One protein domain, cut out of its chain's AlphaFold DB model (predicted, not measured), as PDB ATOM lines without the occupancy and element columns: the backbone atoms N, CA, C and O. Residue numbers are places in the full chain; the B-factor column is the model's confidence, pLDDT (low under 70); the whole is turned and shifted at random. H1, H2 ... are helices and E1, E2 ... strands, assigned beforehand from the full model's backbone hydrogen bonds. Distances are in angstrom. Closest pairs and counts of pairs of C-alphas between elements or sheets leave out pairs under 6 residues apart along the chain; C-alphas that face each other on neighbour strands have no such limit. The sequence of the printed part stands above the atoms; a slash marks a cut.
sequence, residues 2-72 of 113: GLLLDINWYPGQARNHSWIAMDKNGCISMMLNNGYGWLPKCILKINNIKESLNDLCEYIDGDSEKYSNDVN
ATOM      1  N   GLY A   2     -19.365  58.636  13.344       54.75
ATOM      2  CA  GLY A   2     -18.865  57.281  13.584       54.75
ATOM      3  C   GLY A   2     -20.026  56.306  13.451       54.75
ATOM      4  O   GLY A   2     -21.025  56.455  14.144       54.75
ATOM      5  N   LEU A   3     -19.948  55.369  12.510       59.06
ATOM      6  CA  LEU A   3     -21.033  54.415  12.316       59.06
ATOM      7  C   LEU A   3     -21.053  53.432  13.488       59.06
ATOM      8  O   LEU A   3     -20.032  52.802  13.788       59.06
ATOM      9  N   LEU A   4     -22.206  53.379  14.153       74.06
ATOM     10  CA  LEU A   4     -22.451  52.592  15.351       74.06
ATOM     11  C   LEU A   4     -22.664  51.121  14.988       74.06
ATOM     12  O   LEU A   4     -23.405  50.781  14.065       74.06
ATOM     13  N   LEU A   5     -21.974  50.248  15.718       87.50
ATOM     14  CA  LEU A   5     -22.326  48.840  15.808       87.50
ATOM     15  C   LEU A   5     -23.326  48.741  16.960       87.50
ATOM     16  O   LEU A   5     -22.929  48.844  18.114       87.50
ATOM     17  N   ASP A   6     -24.613  48.641  16.645       89.88
ATOM     18  CA  ASP A   6     -25.697  48.624  17.629       89.88
ATOM     19  C   ASP A   6     -26.831  47.683  17.197       89.88
ATOM     20  O   ASP A   6     -26.739  46.991  16.181       89.88
ATOM     21  N   ILE A   7     -27.915  47.639  17.972       91.00
ATOM     22  CA  ILE A   7     -29.060  46.749  17.739       91.00
ATOM     23  C   ILE A   7     -29.754  46.931  16.379       91.00
ATOM     24  O   ILE A   7     -30.438  46.013  15.925       91.00
ATOM     25  N   ASN A   8     -29.574  48.080  15.730       89.75
ATOM     26  CA  ASN A   8     -30.119  48.399  14.412       89.75
ATOM     27  C   ASN A   8     -29.138  48.078  13.277       89.75
ATOM     28  O   ASN A   8     -29.461  48.298  12.108       89.75
ATOM     29  N   TRP A   9     -27.944  47.564  13.588       89.38
ATOM     30  CA  TRP A   9     -26.993  47.115  12.579       89.38
ATOM     31  C   TRP A   9     -27.607  46.021  11.700       89.38
ATOM     32  O   TRP A   9     -28.305  45.130  12.185       89.38
ATOM     33  N   TYR A  10     -27.304  46.062  10.403       89.62
ATOM     34  CA  TYR A  10     -27.797  45.104   9.417       89.62
ATOM     35  C   TYR A  10     -26.722  44.781   8.360       89.62
ATOM     36  O   TYR A  10     -25.829  45.603   8.124       89.62
ATOM     37  N   PRO A  11     -26.803  43.609   7.699       89.50
ATOM     38  CA  PRO A  11     -25.831  43.191   6.686       89.50
ATOM     39  C   PRO A  11     -25.864  44.059   5.422       89.50
ATOM     40  O   PRO A  11     -26.877  44.667   5.097       89.50
ATOM     41  N   GLY A  12     -24.778  44.060   4.650       83.38
ATOM     42  CA  GLY A  12     -24.679  44.784   3.376       83.38
ATOM     43  C   GLY A  12     -24.031  46.164   3.483       83.38
ATOM     44  O   GLY A  12     -23.900  46.859   2.482       83.38
ATOM     45  N   GLN A  13     -23.548  46.549   4.666       78.12
ATOM     46  CA  GLN A  13     -22.804  47.801   4.856       78.12
ATOM     47  C   GLN A  13     -21.326  47.719   4.415       78.12
ATOM     48  O   GLN A  13     -20.577  48.657   4.674       78.12
ATOM     49  N   ALA A  14     -20.908  46.616   3.771       66.56
ATOM     50  CA  ALA A  14     -19.540  46.350   3.301       66.56
ATOM     51  C   ALA A  14     -18.458  46.577   4.378       66.56
ATOM     52  O   ALA A  14     -17.407  47.161   4.117       66.56
ATOM     53  N   ARG A  15     -18.729  46.142   5.615       77.00
ATOM     54  CA  ARG A  15     -17.815  46.285   6.754       77.00
ATOM     55  C   ARG A  15     -17.554  44.956   7.415       77.00
ATOM     56  O   ARG A  15     -18.488  44.202   7.680       77.00
ATOM     57  N   ASN A  16     -16.288  44.743   7.737       84.56
ATOM     58  CA  ASN A  16     -15.860  43.570   8.466       84.56
ATOM     59  C   ASN A  16     -15.924  43.848   9.968       84.56
ATOM     60  O   ASN A  16     -15.513  44.916  10.422       84.56
ATOM     61  N   HIS A  17     -16.419  42.879  10.726       86.06
ATOM     62  CA  HIS A  17     -16.447  42.913  12.180       86.06
ATOM     63  C   HIS A  17     -15.846  41.619  12.718       86.06
ATOM     64  O   HIS A  17     -16.328  40.530  12.393       86.06
ATOM     65  N   SER A  18     -14.820  41.751  13.554       88.12
ATOM     66  CA  SER A  18     -14.319  40.653  14.375       88.12
ATOM     67  C   SER A  18     -15.080  40.639  15.694       88.12
ATOM     68  O   SER A  18     -15.309  41.687  16.295       88.12
ATOM     69  N   TRP A  19     -15.511  39.464  16.131       89.31
ATOM     70  CA  TRP A  19     -16.185  39.284  17.412       89.31
ATOM     71  C   TRP A  19     -15.826  37.938  18.020       89.31
ATOM     72  O   TRP A  19     -15.327  37.052  17.335       89.31
ATOM     73  N   ILE A  20     -16.061  37.784  19.318       88.12
ATOM     74  CA  ILE A  20     -15.651  36.591  20.051       88.12
ATOM     75  C   ILE A  20     -16.872  35.745  20.410       88.12
ATOM     76  O   ILE A  20     -17.846  36.246  20.972       88.12
ATOM     77  N   ALA A  21     -16.811  34.457  20.080       89.94
ATOM     78  CA  ALA A  21     -17.790  33.454  20.473       89.94
ATOM     79  C   ALA A  21     -17.206  32.549  21.560       89.94
ATOM     80  O   ALA A  21     -16.008  32.268  21.557       89.94
ATOM     81  N   MET A  22     -18.063  32.057  22.450       88.88
ATOM     82  CA  MET A  22     -17.720  31.034  23.433       88.88
ATOM     83  C   MET A  22     -18.718  29.885  23.316       88.88
ATOM     84  O   MET A  22     -19.927  30.121  23.237       88.88
ATOM     85  N   ASP A  23     -18.224  28.651  23.275       91.31
ATOM     86  CA  ASP A  23     -19.081  27.468  23.315       91.31
ATOM     87  C   ASP A  23     -19.479  27.090  24.757       91.31
ATOM     88  O   ASP A  23     -19.051  27.695  25.739       91.31
ATOM     89  N   LYS A  24     -20.308  26.051  24.903       92.88
ATOM     90  CA  LYS A  24     -20.777  25.572  26.217       92.88
ATOM     91  C   LYS A  24     -19.670  25.023  27.132       92.88
ATOM     92  O   LYS A  24     -19.922  24.831  28.316       92.88
ATOM     93  N   ASN A  25     -18.497  24.712  26.584       94.44
ATOM     94  CA  ASN A  25     -17.354  24.182  27.323       94.44
ATOM     95  C   ASN A  25     -16.360  25.294  27.700       94.44
ATOM     96  O   ASN A  25     -15.326  25.005  28.298       94.44
ATOM     97  N   GLY A  26     -16.655  26.551  27.353       87.19
ATOM     98  CA  GLY A  26     -15.769  27.687  27.596       87.19
ATOM     99  C   GLY A  26     -14.680  27.858  26.537       87.19
ATOM    100  O   GLY A  26     -13.798  28.697  26.710       87.19
ATOM    101  N   CYS A  27     -14.725  27.103  25.435       87.19
ATOM    102  CA  CYS A  27     -13.789  27.287  24.333       87.19
ATOM    103  C   CYS A  27     -14.139  28.571  23.585       87.19
ATOM    104  O   CYS A  27     -15.281  28.770  23.165       87.19
ATOM    105  N   ILE A  28     -13.141  29.433  23.410       85.69
ATOM    106  CA  ILE A  28     -13.298  30.739  22.776       85.69
ATOM    107  C   ILE A  28     -12.817  30.675  21.328       85.69
ATOM    108  O   ILE A  28     -11.816  30.030  21.021       85.69
ATOM    109  N   SER A  29     -13.512  31.370  20.430       87.12
ATOM    110  CA  SER A  29     -13.090  31.518  19.042       87.12
ATOM    111  C   SER A  29     -13.346  32.931  18.520       87.12
ATOM    112  O   SER A  29     -14.359  33.553  18.847       87.12
ATOM    113  N   MET A  30     -12.425  33.430  17.692       88.50
ATOM    114  CA  MET A  30     -12.575  34.703  16.993       88.50
ATOM    115  C   MET A  30     -13.318  34.494  15.676       88.50
ATOM    116  O   MET A  30     -12.880  33.753  14.799       88.50
ATOM    117  N   MET A  31     -14.455  35.159  15.551       90.69
ATOM    118  CA  MET A  31     -15.361  35.108  14.416       90.69
ATOM    119  C   MET A  31     -15.166  36.344  13.544       90.69
ATOM    120  O   MET A  31     -15.117  37.461  14.053       90.69
ATOM    121  N   LEU A  32     -15.134  36.154  12.225       88.56
ATOM    122  CA  LEU A  32     -15.112  37.244  11.254       88.56
ATOM    123  C   LEU A  32     -16.454  37.309  10.524       88.56
ATOM    124  O   LEU A  32     -16.831  36.376   9.818       88.56
ATOM    125  N   ASN A  33     -17.166  38.423  10.660       88.69
ATOM    126  CA  ASN A  33     -18.291  38.765   9.797       88.69
ATOM    127  C   ASN A  33     -17.773  39.700   8.704       88.69
ATOM    128  O   ASN A  33     -17.221  40.751   9.012       88.69
ATOM    129  N   ASN A  34     -17.935  39.330   7.438       86.44
ATOM    130  CA  ASN A  34     -17.450  40.097   6.288       86.44
ATOM    131  C   ASN A  34     -18.484  41.111   5.751       86.44
ATOM    132  O   ASN A  34     -18.478  41.463   4.572       86.44
ATOM    133  N   GLY A  35     -19.435  41.513   6.592       83.25
ATOM    134  CA  GLY A  35     -20.557  42.371   6.228       83.25
ATOM    135  C   GLY A  35     -21.729  41.624   5.594       83.25
ATOM    136  O   GLY A  35     -22.752  42.252   5.318       83.25
ATOM    137  N   TYR A  36     -21.625  40.310   5.386       81.94
ATOM    138  CA  TYR A  36     -22.712  39.462   4.905       81.94
ATOM    139  C   TYR A  36     -23.205  38.551   6.035       81.94
ATOM    140  O   TYR A  36     -22.430  37.857   6.686       81.94
ATOM    141  N   GLY A  37     -24.518  38.550   6.265       86.00
ATOM    142  CA  GLY A  37     -25.147  37.822   7.367       86.00
ATOM    143  C   GLY A  37     -25.259  38.636   8.659       86.00
ATOM    144  O   GLY A  37     -24.458  39.528   8.943       86.00
ATOM    145  N   TRP A  38     -26.310  38.349   9.425       89.44
ATOM    146  CA  TRP A  38     -26.626  39.055  10.665       89.44
ATOM    147  C   TRP A  38     -25.616  38.740  11.768       89.44
ATOM    148  O   TRP A  38     -25.215  37.590  11.938       89.44
ATOM    149  N   LEU A  39     -25.259  39.752  12.558       91.38
ATOM    150  CA  LEU A  39     -24.558  39.543  13.819       91.38
ATOM    151  C   LEU A  39     -25.545  39.119  14.922       91.38
ATOM    152  O   LEU A  39     -26.723  39.495  14.878       91.38
ATOM    153  N   PRO A  40     -25.091  38.359  15.935       91.31
ATOM    154  CA  PRO A  40     -25.931  37.998  17.068       91.31
ATOM    155  C   PRO A  40     -26.489  39.233  17.786       91.31
ATOM    156  O   PRO A  40     -25.745  40.095  18.252       91.31
ATOM    157  N   LYS A  41     -27.816  39.298  17.953       91.81
ATOM    158  CA  LYS A  41     -28.475  40.426  18.638       91.81
ATOM    159  C   LYS A  41     -28.013  40.604  20.085       91.81
ATOM    160  O   LYS A  41     -28.073  41.713  20.594       91.81
ATOM    161  N   CYS A  42     -27.585  39.535  20.760       90.81
ATOM    162  CA  CYS A  42     -27.029  39.628  22.111       90.81
ATOM    163  C   CYS A  42     -25.751  40.476  22.150       90.81
ATOM    164  O   CYS A  42     -25.589  41.253  23.082       90.81
ATOM    165  N   ILE A  43     -24.909  40.393  21.117       90.62
ATOM    166  CA  ILE A  43     -23.692  41.199  20.979       90.62
ATOM    167  C   ILE A  43     -24.058  42.652  20.683       90.62
ATOM    168  O   ILE A  43     -23.573  43.562  21.343       90.62
ATOM    169  N   LEU A  44     -24.986  42.871  19.751       92.00
ATOM    170  CA  LEU A  44     -25.425  44.213  19.350       92.00
ATOM    171  C   LEU A  44     -26.144  45.005  20.460       92.00
ATOM    172  O   LEU A  44     -26.323  46.214  20.332       92.00
ATOM    173  N   LYS A  45     -26.582  44.338  21.536       93.06
ATOM    174  CA  LYS A  45     -27.183  44.968  22.724       93.06
ATOM    175  C   LYS A  45     -26.158  45.434  23.757       93.06
ATOM    176  O   LYS A  45     -26.544  46.090  24.719       93.06
ATOM    177  N   ILE A  46     -24.892  45.055  23.611       91.38
ATOM    178  CA  ILE A  46     -23.842  45.458  24.543       91.38
ATOM    179  C   ILE A  46     -23.555  46.947  24.325       91.38
ATOM    180  O   ILE A  46     -23.308  47.393  23.203       91.38
ATOM    181  N   ASN A  47     -23.593  47.723  25.407       89.88
ATOM    182  CA  ASN A  47     -23.243  49.140  25.358       89.88
ATOM    183  C   ASN A  47     -21.782  49.294  24.936       89.88
ATOM    184  O   ASN A  47     -20.921  48.590  25.458       89.88
ATOM    185  N   ASN A  48     -21.503  50.229  24.023       89.12
ATOM    186  CA  ASN A  48     -20.151  50.471  23.507       89.12
ATOM    187  C   ASN A  48     -19.499  49.187  22.954       89.12
ATOM    188  O   ASN A  48     -18.316  48.917  23.173       89.12
ATOM    189  N   ILE A  49     -20.287  48.337  22.278       90.50
ATOM    190  CA  ILE A  49     -19.794  47.055  21.759       90.50
ATOM    191  C   ILE A  49     -18.641  47.235  20.776       90.50
ATOM    192  O   ILE A  49     -17.732  46.415  20.743       90.50
ATOM    193  N   LYS A  50     -18.640  48.316  19.993       88.00
ATOM    194  CA  LYS A  50     -17.550  48.602  19.062       88.00
ATOM    195  C   LYS A  50     -16.233  48.808  19.806       88.00
ATOM    196  O   LYS A  50     -15.245  48.170  19.461       88.00
ATOM    197  N   GLU A  51     -16.229  49.671  20.820       89.88
ATOM    198  CA  GLU A  51     -15.054  49.916  21.654       89.88
ATOM    199  C   GLU A  51     -14.640  48.640  22.391       89.88
ATOM    200  O   GLU A  51     -13.468  48.289  22.396       89.88
ATOM    201  N   SER A  52     -15.608  47.892  22.926       90.50
ATOM    202  CA  SER A  52     -15.348  46.647  23.660       90.50
ATOM    203  C   SER A  52     -14.718  45.564  22.779       90.50
ATOM    204  O   SER A  52     -13.814  44.859  23.216       90.50
ATOM    205  N   LEU A  53     -15.186  45.417  21.534       89.56
ATOM    206  CA  LEU A  53     -14.613  44.472  20.573       89.56
ATOM    207  C   LEU A  53     -13.220  44.902  20.124       89.56
ATOM    208  O   LEU A  53     -12.358  44.039  19.997       89.56
ATOM    209  N   ASN A  54     -12.995  46.201  19.912       88.31
ATOM    210  CA  ASN A  54     -11.668  46.718  19.583       88.31
ATOM    211  C   ASN A  54     -10.681  46.445  20.722       88.31
ATOM    212  O   ASN A  54      -9.669  45.798  20.481       88.31
ATOM    213  N   ASP A  55     -11.025  46.829  21.954       90.94
ATOM    214  CA  ASP A  55     -10.189  46.611  23.138       90.94
ATOM    215  C   ASP A  55      -9.850  45.122  23.318       90.94
ATOM    216  O   ASP A  55      -8.715  44.760  23.628       90.94
ATOM    217  N   LEU A  56     -10.829  44.239  23.090       89.38
ATOM    218  CA  LEU A  56     -10.628  42.797  23.183       89.38
ATOM    219  C   LEU A  56      -9.748  42.249  22.053       89.38
ATOM    220  O   LEU A  56      -8.916  41.386  22.318       89.38
ATOM    221  N   CYS A  57      -9.917  42.721  20.814       87.81
ATOM    222  CA  CYS A  57      -9.063  42.312  19.694       87.81
ATOM    223  C   CYS A  57      -7.624  42.779  19.913       87.81
ATOM    224  O   CYS A  57      -6.715  41.965  19.820       87.81
ATOM    225  N   GLU A  58      -7.424  44.040  20.296       89.62
ATOM    226  CA  GLU A  58      -6.105  44.582  20.633       89.62
ATOM    227  C   GLU A  58      -5.452  43.783  21.763       89.62
ATOM    228  O   GLU A  58      -4.280  43.419  21.676       89.62
ATOM    229  N   TYR A  59      -6.215  43.437  22.807       89.81
ATOM    230  CA  TYR A  59      -5.716  42.574  23.875       89.81
ATOM    231  C   TYR A  59      -5.316  41.202  23.334       89.81
ATOM    232  O   TYR A  59      -4.206  40.747  23.598       89.81
ATOM    233  N   ILE A  60      -6.181  40.544  22.554       84.69
ATOM    234  CA  ILE A  60      -5.904  39.228  21.967       84.69
ATOM    235  C   ILE A  60      -4.681  39.279  21.063       84.69
ATOM    236  O   ILE A  60      -3.890  38.344  21.124       84.69
ATOM    237  N   ASP A  61      -4.488  40.335  20.277       83.56
ATOM    238  CA  ASP A  61      -3.369  40.487  19.344       83.56
ATOM    239  C   ASP A  61      -2.068  40.887  20.058       83.56
ATOM    240  O   ASP A  61      -0.990  40.473  19.629       83.56
ATOM    241  N   GLY A  62      -2.167  41.468  21.255       85.75
ATOM    242  CA  GLY A  62      -1.026  41.947  22.044       85.75
ATOM    243  C   GLY A  62      -0.668  43.405  21.756       85.75
ATOM    244  O   GLY A  62       0.387  43.861  22.183       85.75
ATOM    245  N   ASP A  63      -1.554  44.123  21.066       87.00
ATOM    246  CA  ASP A  63      -1.395  45.523  20.667       87.00
ATOM    247  C   ASP A  63      -2.113  46.487  21.632       87.00
ATOM    248  O   ASP A  63      -2.164  47.693  21.396       87.00
ATOM    249  N   SER A  64      -2.703  45.976  22.720       90.88
ATOM    250  CA  SER A  64      -3.442  46.812  23.668       90.88
ATOM    251  C   SER A  64      -2.515  47.677  24.516       90.88
ATOM    252  O   SER A  64      -1.679  47.179  25.265       90.88
ATOM    253  N   GLU A  65      -2.755  48.986  24.497       90.69
ATOM    254  CA  GLU A  65      -2.138  49.929  25.440       90.69
ATOM    255  C   GLU A  65      -2.806  49.890  26.827       90.69
ATOM    256  O   GLU A  65      -2.226  50.320  27.823       90.69
ATOM    257  N   LYS A  66      -4.048  49.391  26.900       92.56
ATOM    258  CA  LYS A  66      -4.875  49.390  28.118       92.56
ATOM    259  C   LYS A  66      -4.628  48.173  29.002       92.56
ATOM    260  O   LYS A  66      -4.753  48.268  30.222       92.56
ATOM    261  N   TYR A  67      -4.327  47.032  28.391       89.62
ATOM    262  CA  TYR A  67      -4.236  45.748  29.073       89.62
ATOM    263  C   TYR A  67      -2.937  45.044  28.683       89.62
ATOM    264  O   TYR A  67      -2.692  44.800  27.506       89.62
ATOM    265  N   SER A  68      -2.120  44.671  29.672       88.06
ATOM    266  CA  SER A  68      -0.940  43.834  29.424       88.06
ATOM    267  C   SER A  68      -1.376  42.416  29.050       88.06
ATOM    268  O   SER A  68      -2.208  41.814  29.731       88.06
ATOM    269  N   ASN A  69      -0.797  41.884  27.972       83.50
ATOM    270  CA  ASN A  69      -0.949  40.497  27.556       83.50
ATOM    271  C   ASN A  69       0.428  39.836  27.407       83.50
ATOM    272  O   ASN A  69       0.973  39.739  26.309       83.50
ATOM    273  N   ASP A  70       0.962  39.332  28.518       81.94
ATOM    274  CA  ASP A  70       2.256  38.634  28.548       81.94
ATOM    275  C   ASP A  70       2.131  37.134  28.221       81.94
ATOM    276  O   ASP A  70       3.038  36.332  28.475       81.94
ATOM    277  N   VAL A  71       0.988  36.708  27.674       81.88
ATOM    278  CA  VAL A  71       0.770  35.306  27.331       81.88
ATOM    279  C   VAL A  71       1.671  34.943  26.159       81.88
ATOM    280  O   VAL A  71       1.470  35.372  25.023       81.88
ATOM    281  N   ASN A  72       2.639  34.061  26.412       79.50
ATOM    282  CA  ASN A  72       3.337  33.377  25.335       79.50
ATOM    283  C   ASN A  72       2.344  32.450  24.625       79.50
ATOM    284  O   ASN A  72       2.110  31.317  25.047       79.50
TER     285      ASN A  72
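What this domain is: This is residues 2 to 72 of the 113 residues of an uncharacterized protein of Proteus hauseri (UniProt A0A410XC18). A two-stranded hairpin, E1 and E2, is crossed on its E1 side by one longer helix, H2; loops and short H1 lie toward one end of the longest axis, the tail after H2 toward the other. The 71 printed residues hold E1, E2, H1, H2 in that order; the class is mixed, with 29 residues in named elements, under half. The whole is only just compact, close to loose, with a radius of gyration of the C-alphas of 13.1 A, spanning 37 by 32 by 21 A.

Where its parts are: After residues 2 to 16, E1 (17 to 22, 16.4 A) begins at C-alpha 17 (-16.447, 42.913, 12.180). E2 is 28 to 33, 16.1 A; H1 is 41 to 44, 4.9 A; H2 (49 to 61, 17.9 A) ends at C-alpha 61 (-3.369, 40.487, 19.344).

How they stand to each other: Hairpin E1 and E2 is antiparallel at 151 degrees; N 31 and O 19, 2.7 A apart, are within hydrogen-bond range. The closest C-alphas of E1 and H2, Trp 19 and Leu 53, are 6.3 A apart. H1 and H2 are close but not clearly touching: their closest C-alphas, Ile 43 and Ile 49, are 7.1 A apart. In H2 every O i to N i+4 pair is within hydrogen-bond range; H1 is too short for one.

The domain as a whole: The C-alphas farthest apart, Asn 8 and Asn 72, are 38.3 A apart. The printed part has no cut, and no link is long. Residues 2 to 3 and 14 have pLDDT under 70.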